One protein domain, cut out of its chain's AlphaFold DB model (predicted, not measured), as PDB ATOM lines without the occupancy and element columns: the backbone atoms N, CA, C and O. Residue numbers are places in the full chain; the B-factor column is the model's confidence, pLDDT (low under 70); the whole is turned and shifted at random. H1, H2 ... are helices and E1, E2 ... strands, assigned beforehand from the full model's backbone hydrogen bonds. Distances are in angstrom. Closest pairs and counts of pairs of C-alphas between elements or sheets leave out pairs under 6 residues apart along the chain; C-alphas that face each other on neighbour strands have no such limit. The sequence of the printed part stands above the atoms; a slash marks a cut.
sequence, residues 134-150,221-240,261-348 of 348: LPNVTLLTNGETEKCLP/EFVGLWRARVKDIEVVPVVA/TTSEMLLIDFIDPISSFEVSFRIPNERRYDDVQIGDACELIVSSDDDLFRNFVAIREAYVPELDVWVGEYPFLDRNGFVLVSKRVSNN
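Overview. This is residues 134 to 150, 221 to 240 and 261 to 348 of the 348 residues of an uncharacterized protein of Bathycoccus prasinos (UniProt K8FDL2). One strongly twisted, branched sheet of seven strands turns at its longest strand, E2, which bends by 91 degrees at residue 229: E3 and E4 extend it from E2's later part, E5, E6 and E7 from its earlier part, where E1 also pairs. H1 and H2 pack on one face there. The printed part has 125 residues, in the order E1 H1 E2 E3 E4 E5 E6 E7 H2; neighbour strands are antiparallel and the class is mixed, helices and strands. It is compact, with a radius of gyration of the C-alphas of 14.4 A and spans of 44 by 29 by 26 A.

Along the chain. E1, residues 137 to 139, begins at C-alpha (289.273, -62.654, 66.907). H1 is residues 142 to 148; E2, 222 to 238, is 33.4 A long; E3, 263 to 271, 26.1 A; E4, 278 to 284, 20.2 A; E5, 297 to 304, 21.7 A; E6, 314 to 320, 18.4 A. E7 is residues 325 to 327. H2, 335 to 346, 16.3 A, ends at C-alpha (279.122, -64.177, 74.248).

Arrangement. E1 and E3 lie on one side of E2, with N 138 and O 225 2.9 A and N 231 and O 269 2.8 A apart, and E5 on the other, with N 226 and O 300 2.8 A apart. E3 and E4 form a hairpin (N 268 to O 281, 2.8 A). E5, E6 and E7 form a meander, each the antiparallel neighbour of the one before (N 299 to O 319, 2.8 A; N 327 to O 318, 2.8 A). H1 and H2 touch, C-alphas of Lys 147 and Gly 337 closest at 4.9 A, opposite ways at a steep tilt of 54 degrees. Every O i to N i+4 pair is within hydrogen-bond range in H2, 2 of 3 in H1.

Size, cuts and confidence. C-alphas 261 and 348 are farthest apart, 47.3 A. Cuts leave gaps of 16.0 A between C-alphas 150 and 221 and 8.6 A between 240 and 261. The link E4 to E5 is long. Residues 239 to 240, 261 to 263 and 348 have pLDDT under 70.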
ATOM      1  N   LEU A 134     298.819 -61.031  68.428       84.44
ATOM      2  CA  LEU A 134     297.748 -61.589  67.606       84.44
ATOM      3  C   LEU A 134     296.410 -61.163  68.198       84.44
ATOM      4  O   LEU A 134     296.194 -61.420  69.384       84.44
ATOM      5  N   PRO A 135     295.519 -60.515  67.438       85.44
ATOM      6  CA  PRO A 135     294.223 -60.121  67.965       85.44
ATOM      7  C   PRO A 135     293.392 -61.355  68.337       85.44
ATOM      8  O   PRO A 135     293.431 -62.388  67.670       85.44
ATOM      9  N   ASN A 136     292.630 -61.246  69.420       87.75
ATOM     10  CA  ASN A 136     291.676 -62.250  69.853       87.75
ATOM     11  C   ASN A 136     290.385 -62.105  69.041       87.75
ATOM     12  O   ASN A 136     289.429 -61.441  69.452       87.75
ATOM     13  N   VAL A 137     290.394 -62.690  67.847       90.19
ATOM     14  CA  VAL A 137     289.273 -62.654  66.907       90.19
ATOM     15  C   VAL A 137     288.556 -63.997  66.919       90.19
ATOM     16  O   VAL A 137     289.172 -65.050  66.767       90.19
ATOM     17  N   THR A 138     287.235 -63.963  67.070       90.56
ATOM     18  CA  THR A 138     286.396 -65.149  66.883       90.56
ATOM     19  C   THR A 138     286.004 -65.241  65.416       90.56
ATOM     20  O   THR A 138     285.325 -64.349  64.907       90.56
ATOM     21  N   LEU A 139     286.428 -66.305  64.737       91.38
ATOM     22  CA  LEU A 139     286.040 -66.577  63.353       91.38
ATOM     23  C   LEU A 139     284.521 -66.732  63.238       91.38
ATOM     24  O   LEU A 139     283.909 -67.474  64.008       91.38
ATOM     25  N   LEU A 140     283.929 -66.046  62.262       89.56
ATOM     26  CA  LEU A 140     282.513 -66.172  61.948       89.56
ATOM     27  C   LEU A 140     282.309 -67.216  60.855       89.56
ATOM     28  O   LEU A 140     283.088 -67.333  59.911       89.56
ATOM     29  N   THR A 141     281.231 -67.982  60.980       89.06
ATOM     30  CA  THR A 141     280.805 -68.898  59.918       89.06
ATOM     31  C   THR A 141     280.193 -68.120  58.752       89.06
ATOM     32  O   THR A 141     279.633 -67.044  58.952       89.06
ATOM     33  N   ASN A 142     280.211 -68.679  57.536       86.69
ATOM     34  CA  ASN A 142     279.643 -68.016  56.348       86.69
ATOM     35  C   ASN A 142     278.197 -67.534  56.565       86.69
ATOM     36  O   ASN A 142     277.867 -66.400  56.231       86.69
ATOM     37  N   GLY A 143     277.357 -68.343  57.220       85.75
ATOM     38  CA  GLY A 143     275.972 -67.963  57.517       85.75
ATOM     39  C   GLY A 143     275.820 -66.861  58.578       85.75
ATOM     40  O   GLY A 143     274.776 -66.215  58.641       85.75
ATOM     41  N   GLU A 144     276.822 -66.631  59.429       88.44
ATOM     42  CA  GLU A 144     276.862 -65.474  60.339       88.44
ATOM     43  C   GLU A 144     277.368 -64.231  59.619       88.44
ATOM     44  O   GLU A 144     276.804 -63.151  59.783       88.44
ATOM     45  N   THR A 145     278.380 -64.401  58.772       87.06
ATOM     46  CA  THR A 145     278.913 -63.345  57.916       87.06
ATOM     47  C   THR A 145     277.826 -62.763  57.018       87.06
ATOM     48  O   THR A 145     277.680 -61.546  56.968       87.06
ATOM     49  N   GLU A 146     277.000 -63.595  56.379       87.25
ATOM     50  CA  GLU A 146     275.874 -63.146  55.544       87.25
ATOM     51  C   GLU A 146     274.816 -62.357  56.326       87.25
ATOM     52  O   GLU A 146     274.259 -61.388  55.811       87.25
ATOM     53  N   LYS A 147     274.556 -62.737  57.584       86.81
ATOM     54  CA  LYS A 147     273.618 -62.016  58.460       86.81
ATOM     55  C   LYS A 147     274.160 -60.666  58.900       86.81
ATOM     56  O   LYS A 147     273.376 -59.758  59.138       86.81
ATOM     57  N   CYS A 148     275.474 -60.542  59.047       86.44
ATOM     58  CA  CYS A 148     276.108 -59.295  59.449       86.44
ATOM     59  C   CYS A 148     276.387 -58.366  58.260       86.44
ATOM     60  O   CYS A 148     276.288 -57.152  58.412       86.44
ATOM     61  N   LEU A 149     276.741 -58.912  57.091       85.81
ATOM     62  CA  LEU A 149     277.155 -58.169  55.899       85.81
ATOM     63  C   LEU A 149     276.120 -58.325  54.768       85.81
ATOM     64  O   LEU A 149     276.242 -59.236  53.941       85.81
ATOM     65  N   PRO A 150     275.150 -57.403  54.644       80.50
ATOM     66  CA  PRO A 150     274.008 -57.524  53.736       80.50
ATOM     67  C   PRO A 150     274.386 -57.323  52.263       80.50
ATOM     68  O   PRO A 150     274.996 -56.311  51.898       80.50
ATOM     69  N   GLU A 221     288.849 -62.847  52.738       84.88
ATOM     70  CA  GLU A 221     288.534 -64.283  52.819       84.88
ATOM     71  C   GLU A 221     287.982 -64.684  54.193       84.88
ATOM     72  O   GLU A 221     286.988 -65.405  54.292       84.88
ATOM     73  N   PHE A 222     288.588 -64.171  55.264       87.69
ATOM     74  CA  PHE A 222     288.203 -64.472  56.636       87.69
ATOM     75  C   PHE A 222     287.506 -63.279  57.270       87.69
ATOM     76  O   PHE A 222     288.016 -62.158  57.269       87.69
ATOM     77  N   VAL A 223     286.346 -63.533  57.872       90.31
ATOM     78  CA  VAL A 223     285.590 -62.536  58.631       90.31
ATOM     79  C   VAL A 223     285.486 -62.991  60.077       90.31
ATOM     80  O   VAL A 223     285.210 -64.156  60.369       90.31
ATOM     81  N   GLY A 224     285.727 -62.063  60.994       90.81
ATOM     82  CA  GLY A 224     285.752 -62.352  62.414       90.81
ATOM     83  C   GLY A 224     285.167 -61.235  63.262       90.81
ATOM     84  O   GLY A 224     285.128 -60.068  62.863       90.81
ATOM     85  N   LEU A 225     284.715 -61.617  64.454       92.75
ATOM     86  CA  LEU A 225     284.308 -60.706  65.512       92.75
ATOM     87  C   LEU A 225     285.503 -60.450  66.430       92.75
ATOM     88  O   LEU A 225     285.995 -61.365  67.094       92.75
ATOM     89  N   TRP A 226     285.958 -59.204  66.483       92.94
ATOM     90  CA  TRP A 226     287.038 -58.771  67.358       92.94
ATOM     91  C   TRP A 226     286.480 -57.979  68.539       92.94
ATOM     92  O   TRP A 226     285.756 -56.999  68.357       92.94
ATOM     93  N   ARG A 227     286.816 -58.405  69.760       92.38
ATOM     94  CA  ARG A 227     286.442 -57.706  70.995       92.38
ATOM     95  C   ARG A 227     287.601 -56.846  71.466       92.38
ATOM     96  O   ARG A 227     288.625 -57.360  71.908       92.38
ATOM     97  N   ALA A 228     287.409 -55.540  71.397       93.06
ATOM     98  CA  ALA A 228     288.405 -54.548  71.755       93.06
ATOM     99  C   ALA A 228     287.892 -53.630  72.870       93.06
ATOM    100  O   ALA A 228     286.742 -53.705  73.307       93.06
ATOM    101  N   ARG A 229     288.768 -52.750  73.344       94.06
ATOM    102  CA  ARG A 229     288.403 -51.610  74.184       94.06
ATOM    103  C   ARG A 229     288.876 -50.318  73.553       94.06
ATOM    104  O   ARG A 229     289.916 -50.300  72.895       94.06
ATOM    105  N   VAL A 230     288.144 -49.239  73.801       93.81
ATOM    106  CA  VAL A 230     288.601 -47.899  73.431       93.81
ATOM    107  C   VAL A 230     289.829 -47.548  74.266       93.81
ATOM    108  O   VAL A 230     289.789 -47.578  75.495       93.81
ATOM    109  N   LYS A 231     290.938 -47.235  73.605       93.31
ATOM    110  CA  LYS A 231     292.212 -46.882  74.234       93.31
ATOM    111  C   LYS A 231     292.402 -45.375  74.334       93.31
ATOM    112  O   LYS A 231     292.845 -44.889  75.370       93.31
ATOM    113  N   ASP A 232     292.156 -44.670  73.239       92.75
ATOM    114  CA  ASP A 232     292.397 -43.234  73.115       92.75
ATOM    115  C   ASP A 232     291.397 -42.643  72.120       92.75
ATOM    116  O   ASP A 232     290.955 -43.332  71.197       92.75
ATOM    117  N   ILE A 233     291.034 -41.381  72.329       91.56
ATOM    118  CA  ILE A 233     290.093 -40.646  71.481       91.56
ATOM    119  C   ILE A 233     290.692 -39.265  71.221       91.56
ATOM    120  O   ILE A 233     290.880 -38.471  72.144       91.56
ATOM    121  N   GLU A 234     290.977 -38.961  69.958       91.25
ATOM    122  CA  GLU A 234     291.561 -37.689  69.534       91.25
ATOM    123  C   GLU A 234     290.668 -37.008  68.491       91.25
ATOM    124  O   GLU A 234     290.358 -37.573  67.446       91.25
ATOM    125  N   VAL A 235     290.279 -35.755  68.742       87.81
ATOM    126  CA  VAL A 235     289.558 -34.934  67.759       87.81
ATOM    127  C   VAL A 235     290.567 -34.147  66.929       87.81
ATOM    128  O   VAL A 235     291.288 -33.287  67.440       87.81
ATOM    129  N   VAL A 236     290.600 -34.421  65.630       87.44
ATOM    130  CA  VAL A 236     291.511 -33.805  64.667       87.44
ATOM    131  C   VAL A 236     290.729 -32.871  63.737       87.44
ATOM    132  O   VAL A 236     289.858 -33.323  62.989       87.44
ATOM    133  N   PRO A 237     291.043 -31.564  63.698       80.62
ATOM    134  CA  PRO A 237     290.397 -30.651  62.763       80.62
ATOM    135  C   PRO A 237     290.853 -30.939  61.326       80.62
ATOM    136  O   PRO A 237     292.050 -30.918  61.029       80.62
ATOM    137  N   VAL A 238     289.909 -31.134  60.403       74.25
ATOM    138  CA  VAL A 238     290.212 -31.208  58.970       74.25
ATOM    139  C   VAL A 238     290.089 -29.823  58.361       74.25
ATOM    140  O   VAL A 238     289.017 -29.228  58.253       74.25
ATOM    141  N   VAL A 239     291.230 -29.293  57.931       63.59
ATOM    142  CA  VAL A 239     291.258 -28.111  57.077       63.59
ATOM    143  C   VAL A 239     291.007 -28.585  55.650       63.59
ATOM    144  O   VAL A 239     291.882 -29.200  55.043       63.59
ATOM    145  N   ALA A 240     289.813 -28.317  55.119       56.72
ATOM    146  CA  ALA A 240     289.500 -28.577  53.718       56.72
ATOM    147  C   ALA A 240     290.511 -27.838  52.822       56.72
ATOM    148  O   ALA A 240     290.494 -26.606  52.736       56.72
ATOM    149  N   THR A 261     283.704 -23.921  58.018       46.84
ATOM    150  CA  THR A 261     283.191 -25.220  58.440       46.84
ATOM    151  C   THR A 261     284.402 -26.144  58.441       46.84
ATOM    152  O   THR A 261     284.731 -26.762  57.437       46.84
ATOM    153  N   THR A 262     285.179 -26.096  59.521       56.72
ATOM    154  CA  THR A 262     286.195 -27.101  59.795       56.72
ATOM    155  C   THR A 262     285.411 -28.344  60.162       56.72
ATOM    156  O   THR A 262     284.840 -28.402  61.246       56.72
ATOM    157  N   SER A 263     285.301 -29.286  59.230       69.25
ATOM    158  CA  SER A 263     284.830 -30.620  59.576       69.25
ATOM    159  C   SER A 263     285.851 -31.211  60.542       69.25
ATOM    160  O   SER A 263     287.052 -31.217  60.265       69.25
ATOM    161  N   GLU A 264     285.403 -31.625  61.715       83.50
ATOM    162  CA  GLU A 264     286.246 -32.316  62.682       83.50
ATOM    163  C   GLU A 264     286.173 -33.814  62.388       83.50
ATOM    164  O   GLU A 264     285.105 -34.340  62.080       83.50
ATOM    165  N   MET A 265     287.316 -34.490  62.444       87.06
ATOM    166  CA  MET A 265     287.393 -35.946  62.401       87.06
ATOM    167  C   MET A 265     287.738 -36.452  63.793       87.06
ATOM    168  O   MET A 265     288.528 -35.839  64.505       87.06
ATOM    169  N   LEU A 266     287.170 -37.584  64.160       88.94
ATOM    170  CA  LEU A 266     287.442 -38.318  65.377       88.94
ATOM    171  C   LEU A 266     288.378 -39.483  65.034       88.94
ATOM    172  O   LEU A 266     288.079 -40.285  64.150       88.94
ATOM    173  N   LEU A 267     289.523 -39.550  65.701       91.00
ATOM    174  CA  LEU A 267     290.449 -40.673  65.660       91.00
ATOM    175  C   LEU A 267     290.253 -41.488  66.939       91.00
ATOM    176  O   LEU A 267     290.472 -40.977  68.034       91.00
ATOM    177  N   ILE A 268     289.831 -42.739  66.799       91.69
ATOM    178  CA  ILE A 268     289.603 -43.655  67.914       91.69
ATOM    179  C   ILE A 268     290.596 -44.800  67.803       91.69
ATOM    180  O   ILE A 268     290.619 -45.515  66.802       91.69
ATOM    181  N   ASP A 269     291.393 -44.989  68.848       92.25
ATOM    182  CA  ASP A 269     292.285 -46.133  68.965       92.25
ATOM    183  C   ASP A 269     291.580 -47.251  69.736       92.25
ATOM    184  O   ASP A 269     291.129 -47.059  70.865       92.25
ATOM    185  N   PHE A 270     291.531 -48.440  69.151       92.56
ATOM    186  CA  PHE A 270     291.051 -49.669  69.769       92.56
ATOM    187  C   PHE A 270     292.230 -50.554  70.151       92.56
ATOM    188  O   PHE A 270     293.189 -50.695  69.388       92.56
ATOM    189  N   ILE A 271     292.149 -51.175  71.324       93.00
ATOM    190  CA  ILE A 271     293.154 -52.115  71.817       93.00
ATOM    191  C   ILE A 271     292.526 -53.448  72.200       93.00
ATOM    192  O   ILE A 271     291.467 -53.507  72.828       93.00
ATOM    193  N   ASP A 272     293.219 -54.527  71.857       91.12
ATOM    194  CA  ASP A 272     292.903 -55.858  72.347       91.12
ATOM    195  C   ASP A 272     293.251 -55.976  73.844       91.12
ATOM    196  O   ASP A 272     294.409 -55.742  74.217       91.12
ATOM    197  N   PRO A 273     292.301 -56.374  74.711       86.25
ATOM    198  CA  PRO A 273     292.553 -56.528  76.142       86.25
ATOM    199  C   PRO A 273     293.668 -57.526  76.488       86.25
ATOM    200  O   PRO A 273     294.271 -57.411  77.553       86.25
ATOM    201  N   ILE A 274     293.917 -58.517  75.626       85.06
ATOM    202  CA  ILE A 274     294.851 -59.621  75.871       85.06
ATOM    203  C   ILE A 274     296.151 -59.400  75.104       85.06
ATOM    204  O   ILE A 274     297.237 -59.486  75.679       85.06
ATOM    205  N   SER A 275     296.062 -59.138  73.800       79.81
ATOM    206  CA  SER A 275     297.234 -59.219  72.928       79.81
ATOM    207  C   SER A 275     297.964 -57.902  72.709       79.81
ATOM    208  O   SER A 275     299.004 -57.906  72.062       79.81
ATOM    209  N   SER A 276     297.492 -56.783  73.273       81.94
ATOM    210  CA  SER A 276     298.036 -55.439  72.987       81.94
ATOM    211  C   SER A 276     298.054 -55.101  71.486       81.94
ATOM    212  O   SER A 276     298.839 -54.261  71.046       81.94
ATOM    213  N   PHE A 277     297.226 -55.780  70.688       86.25
ATOM    214  CA  PHE A 277     297.022 -55.449  69.286       86.25
ATOM    215  C   PHE A 277     296.216 -54.153  69.195       86.25
ATOM    216  O   PHE A 277     295.231 -53.992  69.913       86.25
ATOM    217  N   GLU A 278     296.645 -53.227  68.339       88.56
ATOM    218  CA  GLU A 278     296.085 -51.877  68.264       88.56
ATOM    219  C   GLU A 278     295.665 -51.526  66.842       88.56
ATOM    220  O   GLU A 278     296.362 -51.826  65.868       88.56
ATOM    221  N   VAL A 279     294.535 -50.836  66.752       87.94
ATOM    222  CA  VAL A 279     293.947 -50.337  65.514       87.94
ATOM    223  C   VAL A 279     293.493 -48.911  65.738       87.94
ATOM    224  O   VAL A 279     292.845 -48.635  66.738       87.94
ATOM    225  N   SER A 280     293.749 -48.038  64.772       87.38
ATOM    226  CA  SER A 280     293.230 -46.673  64.772       87.38
ATOM    227  C   SER A 280     292.145 -46.528  63.713       87.38
ATOM    228  O   SER A 280     292.317 -46.984  62.581       87.38
ATOM    229  N   PHE A 281     291.047 -45.872  64.064       84.31
ATOM    230  CA  PHE A 281     289.898 -45.653  63.198       84.31
ATOM    231  C   PHE A 281     289.604 -44.163  63.087       84.31
ATOM    232  O   PHE A 281     289.530 -43.470  64.098       84.31
ATOM    233  N   ARG A 282     289.451 -43.659  61.863       87.56
ATOM    234  CA  ARG A 282     289.195 -42.244  61.600       87.56
ATOM    235  C   ARG A 282     287.798 -42.080  61.027       87.56
ATOM    236  O   ARG A 282     287.504 -42.644  59.982       87.56
ATOM    237  N   ILE A 283     286.966 -41.287  61.689       88.75
ATOM    238  CA  ILE A 283     285.567 -41.071  61.310       88.75
ATOM    239  C   ILE A 283     285.173 -39.602  61.434       88.75
ATOM    240  O   ILE A 283     285.836 -38.855  62.153       88.75
ATOM    241  N   PRO A 284     284.094 -39.161  60.774       87.00
ATOM    242  CA  PRO A 284     283.518 -37.846  61.024       87.00
ATOM    243  C   PRO A 284     283.151 -37.669  62.503       87.00
ATOM    244  O   PRO A 284     282.559 -38.560  63.113       87.00
ATOM    245  N   ASN A 285     283.505 -36.521  63.088       87.94
ATOM    246  CA  ASN A 285     283.100 -36.197  64.452       87.94
ATOM    247  C   ASN A 285     281.603 -35.864  64.467       87.94
ATOM    248  O   ASN A 285     281.167 -34.857  63.900       87.94
ATOM    249  N   GLU A 286     280.816 -36.709  65.122       85.94
ATOM    250  CA  GLU A 286     279.375 -36.557  65.230       85.94
ATOM    251  C   GLU A 286     278.938 -36.630  66.686       85.94
ATOM    252  O   GLU A 286     279.460 -37.424  67.461       85.94
ATOM    253  N   ARG A 287     277.883 -35.882  67.030       86.25
ATOM    254  CA  ARG A 287     277.345 -35.824  68.401       86.25
ATOM    255  C   ARG A 287     276.930 -37.180  68.971       86.25
ATOM    256  O   ARG A 287     276.886 -37.351  70.179       86.25
ATOM    257  N   ARG A 288     276.612 -38.150  68.105       87.19
ATOM    258  CA  ARG A 288     276.293 -39.526  68.518       87.19
ATOM    259  C   ARG A 288     277.473 -40.251  69.180       87.19
ATOM    260  O   ARG A 288     277.262 -41.305  69.762       87.19
ATOM    261  N   TYR A 289     278.685 -39.709  69.073       88.25
ATOM    262  CA  TYR A 289     279.901 -40.269  69.659       88.25
ATOM    263  C   TYR A 289     280.346 -39.556  70.938       88.25
ATOM    264  O   TYR A 289     281.290 -40.020  71.566       88.25
ATOM    265  N   ASP A 290     279.662 -38.482  71.351       87.19
ATOM    266  CA  ASP A 290     280.060 -37.661  72.506       87.19
ATOM    267  C   ASP A 290     280.065 -38.459  73.825       87.19
ATOM    268  O   ASP A 290     280.861 -38.177  74.723       87.19
ATOM    269  N   ASP A 291     279.202 -39.475  73.930       91.38
ATOM    270  CA  ASP A 291     279.078 -40.311  75.125       91.38
ATOM    271  C   ASP A 291     280.139 -41.425  75.199       91.38
ATOM    272  O   ASP A 291     280.347 -41.978  76.277       91.38
ATOM    273  N   VAL A 292     280.847 -41.734  74.102       90.62
ATOM    274  CA  VAL A 292     281.860 -42.805  74.061       90.62
ATOM    275  C   VAL A 292     283.083 -42.408  74.885       90.62
ATOM    276  O   VAL A 292     283.691 -41.361  74.655       90.62
ATOM    277  N   GLN A 293     283.473 -43.259  75.835       92.44
ATOM    278  CA  GLN A 293     284.591 -43.015  76.741       92.44
ATOM    279  C   GLN A 293     285.751 -43.990  76.522       92.44
ATOM    280  O   GLN A 293     285.628 -45.085  75.970       92.44
ATOM    281  N   ILE A 294     286.929 -43.584  76.996       93.25
ATOM    282  CA  ILE A 294     288.101 -44.459  77.050       93.25
ATOM    283  C   ILE A 294     287.819 -45.609  78.024       93.25
ATOM    284  O   ILE A 294     287.445 -45.390  79.174       93.25
ATOM    285  N   GLY A 295     288.089 -46.835  77.579       92.69
ATOM    286  CA  GLY A 295     287.880 -48.066  78.333       92.69
ATOM    287  C   GLY A 295     286.611 -48.823  77.951       92.69
ATOM    288  O   GLY A 295     286.529 -50.013  78.282       92.69
ATOM    289  N   ASP A 296     285.684 -48.188  77.227       94.12
ATOM    290  CA  ASP A 296     284.433 -48.803  76.787       94.12
ATOM    291  C   ASP A 296     284.708 -50.077  75.984       94.12
ATOM    292  O   ASP A 296     285.652 -50.154  75.187       94.12
ATOM    293  N   ALA A 297     283.902 -51.110  76.234       93.00
ATOM    294  CA  ALA A 297     283.975 -52.351  75.478       93.00
ATOM    295  C   ALA A 297     283.395 -52.136  74.077       93.00
ATOM    296  O   ALA A 297     282.310 -51.575  73.919       93.00
ATOM    297  N   CYS A 298     284.113 -52.600  73.059       93.25
ATOM    298  CA  CYS A 298     283.705 -52.479  71.667       93.25
ATOM    299  C   CYS A 298     283.802 -53.823  70.958       93.25
ATOM    300  O   CYS A 298     284.721 -54.611  71.188       93.25
ATOM    301  N   GLU A 299     282.871 -54.058  70.050       93.69
ATOM    302  CA  GLU A 299     282.853 -55.229  69.192       93.69
ATOM    303  C   GLU A 299     282.926 -54.782  67.736       93.69
ATOM    304  O   GLU A 299     282.132 -53.958  67.289       93.69
ATOM    305  N   LEU A 300     283.901 -55.304  66.999       91.69
ATOM    306  CA  LEU A 300     284.169 -54.919  65.620       91.69
ATOM    307  C   LEU A 300     284.051 -56.132  64.706       91.69
ATOM    308  O   LEU A 300     284.526 -57.217  65.046       91.69
ATOM    309  N   ILE A 301     283.487 -55.929  63.514       90.69
ATOM    310  CA  ILE A 301     283.683 -56.872  62.409       90.69
ATOM    311  C   ILE A 301     284.931 -56.480  61.644       90.69
ATOM    312  O   ILE A 301     285.047 -55.365  61.123       90.69
ATOM    313  N   VAL A 302     285.836 -57.445  61.553       90.62
ATOM    314  CA  VAL A 302     287.097 -57.328  60.836       90.62
ATOM    315  C   VAL A 302     287.164 -58.389  59.751       90.62
ATOM    316  O   VAL A 302     286.732 -59.527  59.947       90.62
ATOM    317  N   SER A 303     287.705 -58.006  58.599       89.75
ATOM    318  CA  SER A 303     288.048 -58.938  57.530       89.75
ATOM    319  C   SER A 303     289.561 -59.008  57.350       89.75
ATOM    320  O   SER A 303     290.252 -57.992  57.474       89.75
ATOM    321  N   SER A 304     290.070 -60.194  57.049       89.56
ATOM    322  CA  SER A 304     291.490 -60.502  56.882       89.56
ATOM    323  C   SER A 304     291.669 -61.529  55.765       89.56
ATOM    324  O   SER A 304     290.804 -62.378  55.572       89.56
ATOM    325  N   ASP A 305     292.801 -61.474  55.068       87.88
ATOM    326  CA  ASP A 305     293.230 -62.534  54.137       87.88
ATOM    327  C   ASP A 305     294.025 -63.638  54.860       87.88
ATOM    328  O   ASP A 305     294.382 -64.655  54.279       87.88
ATOM    329  N   ASP A 306     294.335 -63.421  56.140       87.19
ATOM    330  CA  ASP A 306     295.063 -64.340  57.016       87.19
ATOM    331  C   ASP A 306     294.126 -64.894  58.100       87.19
ATOM    332  O   ASP A 306     293.416 -64.118  58.755       87.19
ATOM    333  N   ASP A 307     294.172 -66.206  58.332       83.56
ATOM    334  CA  ASP A 307     293.352 -66.926  59.318       83.56
ATOM    335  C   ASP A 307     293.694 -66.529  60.764       83.56
ATOM    336  O   ASP A 307     292.846 -66.558  61.658       83.56
ATOM    337  N   LEU A 308     294.936 -66.093  60.983       83.00
ATOM    338  CA  LEU A 308     295.441 -65.582  62.255       83.00
ATOM    339  C   LEU A 308     295.209 -64.079  62.450       83.00
ATOM    340  O   LEU A 308     295.653 -63.532  63.462       83.00
ATOM    341  N   PHE A 309     294.555 -63.400  61.501       85.81
ATOM    342  CA  PHE A 309     294.200 -61.981  61.599       85.81
ATOM    343  C   PHE A 309     295.378 -61.053  61.946       85.81
ATOM    344  O   PHE A 309     295.230 -60.067  62.667       85.81
ATOM    345  N   ARG A 310     296.584 -61.339  61.436       84.69
ATOM    346  CA  ARG A 310     297.776 -60.517  61.729       84.69
ATOM    347  C   ARG A 310     297.644 -59.088  61.220       84.69
ATOM    348  O   ARG A 310     298.196 -58.169  61.820       84.69
ATOM    349  N   ASN A 311     296.944 -58.929  60.102       82.62
ATOM    350  CA  ASN A 311     296.614 -57.651  59.503       82.62
ATOM    351  C   ASN A 311     295.136 -57.664  59.140       82.62
ATOM    352  O   ASN A 311     294.649 -58.627  58.555       82.62
ATOM    353  N   PHE A 312     294.438 -56.578  59.443       85.25
ATOM    354  CA  PHE A 312     293.077 -56.399  58.967       85.25
ATOM    355  C   PHE A 312     293.116 -55.782  57.573       85.25
ATOM    356  O   PHE A 312     293.721 -54.730  57.375       85.25
ATOM    357  N   VAL A 313     292.457 -56.441  56.624       82.38
ATOM    358  CA  VAL A 313     292.202 -55.905  55.280       82.38
ATOM    359  C   VAL A 313     291.237 -54.743  55.396       82.38
ATOM    360  O   VAL A 313     291.411 -53.711  54.753       82.38
ATOM    361  N   ALA A 314     290.227 -54.896  56.252       76.06
ATOM    362  CA  ALA A 314     289.319 -53.811  56.526       76.06
ATOM    363  C   ALA A 314     288.529 -53.977  57.821       76.06
ATOM    364  O   ALA A 314     288.314 -55.075  58.340       76.06
ATOM    365  N   ILE A 315     288.077 -52.827  58.303       79.56
ATOM    366  CA  ILE A 315     287.388 -52.635  59.571       79.56
ATOM    367  C   ILE A 315     286.132 -51.848  59.245       79.56
ATOM    368  O   ILE A 315     286.211 -50.812  58.586       79.56
ATOM    369  N   ARG A 316     284.973 -52.402  59.597       78.81
ATOM    370  CA  ARG A 316     283.693 -51.945  59.040       78.81
ATOM    371  C   ARG A 316     283.018 -50.914  59.929       78.81
ATOM    372  O   ARG A 316     282.816 -49.774  59.534       78.81
ATOM    373  N   GLU A 317     282.662 -51.344  61.126       88.12
ATOM    374  CA  GLU A 317     281.916 -50.564  62.104       88.12
ATOM    375  C   GLU A 317     282.242 -51.163  63.477       88.12
ATOM    376  O   GLU A 317     282.449 -52.378  63.598       88.12
ATOM    377  N   ALA A 318     282.329 -50.313  64.494       90.94
ATOM    378  CA  ALA A 318     282.507 -50.712  65.879       90.94
ATOM    379  C   ALA A 318     281.195 -50.495  66.634       90.94
ATOM    380  O   ALA A 318     280.625 -49.406  66.622       90.94
ATOM    381  N   TYR A 319     280.711 -51.537  67.292       93.56
ATOM    382  CA  TYR A 319     279.537 -51.481  68.146       93.56
ATOM    383  C   TYR A 319     279.969 -51.335  69.603       93.56
ATOM    384  O   TYR A 319     280.807 -52.106  70.071       93.56
ATOM    385  N   VAL A 320     279.400 -50.362  70.313       93.12
ATOM    386  CA  VAL A 320     279.599 -50.147  71.754       93.12
ATOM    387  C   VAL A 320     278.350 -50.653  72.482       93.12
ATOM    388  O   VAL A 320     277.350 -49.931  72.533       93.12
ATOM    389  N   PRO A 321     278.356 -51.879  73.045       90.88
ATOM    390  CA  PRO A 321     277.138 -52.505  73.559       90.88
ATOM    391  C   PRO A 321     276.515 -51.778  74.752       90.88
ATOM    392  O   PRO A 321     275.304 -51.841  74.936       90.88
ATOM    393  N   GLU A 322     277.332 -51.109  75.568       90.38
ATOM    394  CA  GLU A 322     276.871 -50.410  76.776       90.38
ATOM    395  C   GLU A 322     276.055 -49.152  76.449       90.38
ATOM    396  O   GLU A 322     275.131 -48.811  77.186       90.38
ATOM    397  N   LEU A 323     276.372 -48.496  75.329       90.62
ATOM    398  CA  LEU A 323     275.730 -47.257  74.883       90.62
ATOM    399  C   LEU A 323     274.714 -47.482  73.750       90.62
ATOM    400  O   LEU A 323     273.989 -46.556  73.401       90.62
ATOM    401  N   ASP A 324     274.666 -48.687  73.166       91.19
ATOM    402  CA  ASP A 324     273.937 -48.993  71.920       91.19
ATOM    403  C   ASP A 324     274.323 -48.046  70.763       91.19
ATOM    404  O   ASP A 324     273.506 -47.610  69.946       91.19
ATOM    405  N   VAL A 325     275.612 -47.694  70.699       91.50
ATOM    406  CA  VAL A 325     276.161 -46.766  69.702       91.50
ATOM    407  C   VAL A 325     276.982 -47.519  68.668       91.50
ATOM    408  O   VAL A 325     277.783 -48.399  68.979       91.50
ATOM    409  N   TRP A 326     276.798 -47.119  67.411       91.56
ATOM    410  CA  TRP A 326     277.516 -47.647  66.261       91.56
ATOM    411  C   TRP A 326     278.476 -46.603  65.701       91.56
ATOM    412  O   TRP A 326     278.060 -45.564  65.176       91.56
ATOM    413  N   VAL A 327     279.761 -46.900  65.825       89.75
ATOM    414  CA  VAL A 327     280.892 -46.050  65.479       89.75
ATOM    415  C   VAL A 327     281.419 -46.471  64.108       89.75
ATOM    416  O   VAL A 327     281.956 -47.563  63.937       89.75
ATOM    417  N   GLY A 328     281.241 -45.611  63.109       87.06
ATOM    418  CA  GLY A 328     281.481 -45.942  61.708       87.06
ATOM    419  C   GLY A 328     281.142 -44.781  60.793       87.06
ATOM    420  O   GLY A 328     280.181 -44.054  61.036       87.06
ATOM    421  N   GLU A 329     281.911 -44.634  59.719       81.62
ATOM    422  CA  GLU A 329     281.613 -43.663  58.664       81.62
ATOM    423  C   GLU A 329     280.312 -44.019  57.929       81.62
ATOM    424  O   GLU A 329     279.471 -43.161  57.671       81.62
ATOM    425  N   TYR A 330     280.117 -45.307  57.650       84.06
ATOM    426  CA  TYR A 330     278.990 -45.828  56.886       84.06
ATOM    427  C   TYR A 330     278.407 -47.071  57.577       84.06
ATOM    428  O   TYR A 330     279.178 -47.882  58.099       84.06
ATOM    429  N   PRO A 331     277.071 -47.255  57.594       84.38
ATOM    430  CA  PRO A 331     276.429 -48.416  58.210       84.38
ATOM    431  C   PRO A 331     276.631 -49.677  57.357       84.38
ATOM    432  O   PRO A 331     275.727 -50.116  56.644       84.38
ATOM    433  N   PHE A 332     277.828 -50.260  57.402       82.00
ATOM    434  CA  PHE A 332     278.175 -51.465  56.646       82.00
ATOM    435  C   PHE A 332     277.410 -52.702  57.117       82.00
ATOM    436  O   PHE A 332     277.184 -53.612  56.321       82.00
ATOM    437  N   LEU A 333     277.042 -52.745  58.398       86.69
ATOM    438  CA  LEU A 333     276.494 -53.937  59.027       86.69
ATOM    439  C   LEU A 333     274.967 -53.898  59.094       86.69
ATOM    440  O   LEU A 333     274.357 -52.860  59.369       86.69
ATOM    441  N   ASP A 334     274.336 -55.059  58.914       88.06
ATOM    442  CA  ASP A 334     272.988 -55.249  59.438       88.06
ATOM    443  C   ASP A 334     273.079 -55.374  60.963       88.06
ATOM    444  O   ASP A 334     273.486 -56.397  61.524       88.06
ATOM    445  N   ARG A 335     272.700 -54.289  61.637       89.69
ATOM    446  CA  ARG A 335     272.777 -54.131  63.092       89.69
ATOM    447  C   ARG A 335     271.987 -55.204  63.836       89.69
ATOM    448  O   ARG A 335     272.433 -55.680  64.878       89.69
ATOM    449  N   ASN A 336     270.849 -55.632  63.287       88.81
ATOM    450  CA  ASN A 336     270.032 -56.675  63.905       88.81
ATOM    451  C   ASN A 336     270.732 -58.034  63.824       88.81
ATOM    452  O   ASN A 336     270.813 -58.752  64.823       88.81
ATOM    453  N   GLY A 337     271.266 -58.369  62.646       87.69
ATOM    454  CA  GLY A 337     272.040 -59.590  62.436       87.69
ATOM    455  C   GLY A 337     273.280 -59.636  63.325       87.69
ATOM    456  O   GLY A 337     273.520 -60.638  63.999       87.69
ATOM    457  N   PHE A 338     274.003 -58.520  63.416       91.75
ATOM    458  CA  PHE A 338     275.191 -58.403  64.254       91.75
ATOM    459  C   PHE A 338     274.906 -58.648  65.737       91.75
ATOM    460  O   PHE A 338     275.586 -59.460  66.359       91.75
ATOM    461  N   VAL A 339     273.886 -58.002  66.315       90.94
ATOM    462  CA  VAL A 339     273.561 -58.169  67.745       90.94
ATOM    463  C   VAL A 339     273.208 -59.625  68.069       90.94
ATOM    464  O   VAL A 339     273.526 -60.117  69.154       90.94
ATOM    465  N   LEU A 340     272.584 -60.351  67.134       90.25
ATOM    466  CA  LEU A 340     272.312 -61.782  67.294       90.25
ATOM    467  C   LEU A 340     273.597 -62.618  67.296       90.25
ATOM    468  O   LEU A 340     273.741 -63.507  68.138       90.25
ATOM    469  N   VAL A 341     274.532 -62.328  66.388       89.69
ATOM    470  CA  VAL A 341     275.833 -63.015  66.314       89.69
ATOM    471  C   VAL A 341     276.680 -62.710  67.552       89.69
ATOM    472  O   VAL A 341     277.197 -63.632  68.175       89.69
ATOM    473  N   SER A 342     276.738 -61.450  67.982       90.00
ATOM    474  CA  SER A 342     277.421 -61.023  69.209       90.00
ATOM    475  C   SER A 342     276.936 -61.797  70.443       90.00
ATOM    476  O   SER A 342     277.742 -62.405  71.154       90.00
ATOM    477  N   LYS A 343     275.612 -61.876  70.649       89.31
ATOM    478  CA  LYS A 343     275.005 -62.633  71.760       89.31
ATOM    479  C   LYS A 343     275.299 -64.129  71.692       89.31
ATOM    480  O   LYS A 343     275.458 -64.780  72.723       89.31
ATOM    481  N   ARG A 344     275.358 -64.702  70.488       89.00
ATOM    482  CA  ARG A 344     275.753 -66.105  70.310       89.00
ATOM    483  C   ARG A 344     277.204 -66.306  70.748       89.00
ATOM    484  O   ARG A 344     277.471 -67.236  71.500       89.00
ATOM    485  N   VAL A 345     278.109 -65.433  70.309       85.62
ATOM    486  CA  VAL A 345     279.542 -65.508  70.634       85.62
ATOM    487  C   VAL A 345     279.812 -65.201  72.112       85.62
ATOM    488  O   VAL A 345     280.772 -65.715  72.665       85.62
ATOM    489  N   SER A 346     278.992 -64.391  72.794       82.88
ATOM    490  CA  SER A 346     279.122 -64.177  74.248       82.88
ATOM    491  C   SER A 346     278.665 -65.362  75.097       82.88
ATOM    492  O   SER A 346     279.141 -65.515  76.216       82.88
ATOM    493  N   ASN A 347     277.703 -66.144  74.605       76.56
ATOM    494  CA  ASN A 347     277.108 -67.263  75.342       76.56
ATOM    495  C   ASN A 347     277.878 -68.581  75.176       76.56
ATOM    496  O   ASN A 347     277.468 -69.594  75.743       76.56
ATOM    497  N   ASN A 348     278.940 -68.565  74.377       55.09
ATOM    498  CA  ASN A 348     279.809 -69.694  74.075       55.09
ATOM    499  C   ASN A 348     281.159 -69.475  74.757       55.09
ATOM    500  O   ASN A 348     281.724 -70.470  75.259       55.09
TER     501      ASN A 348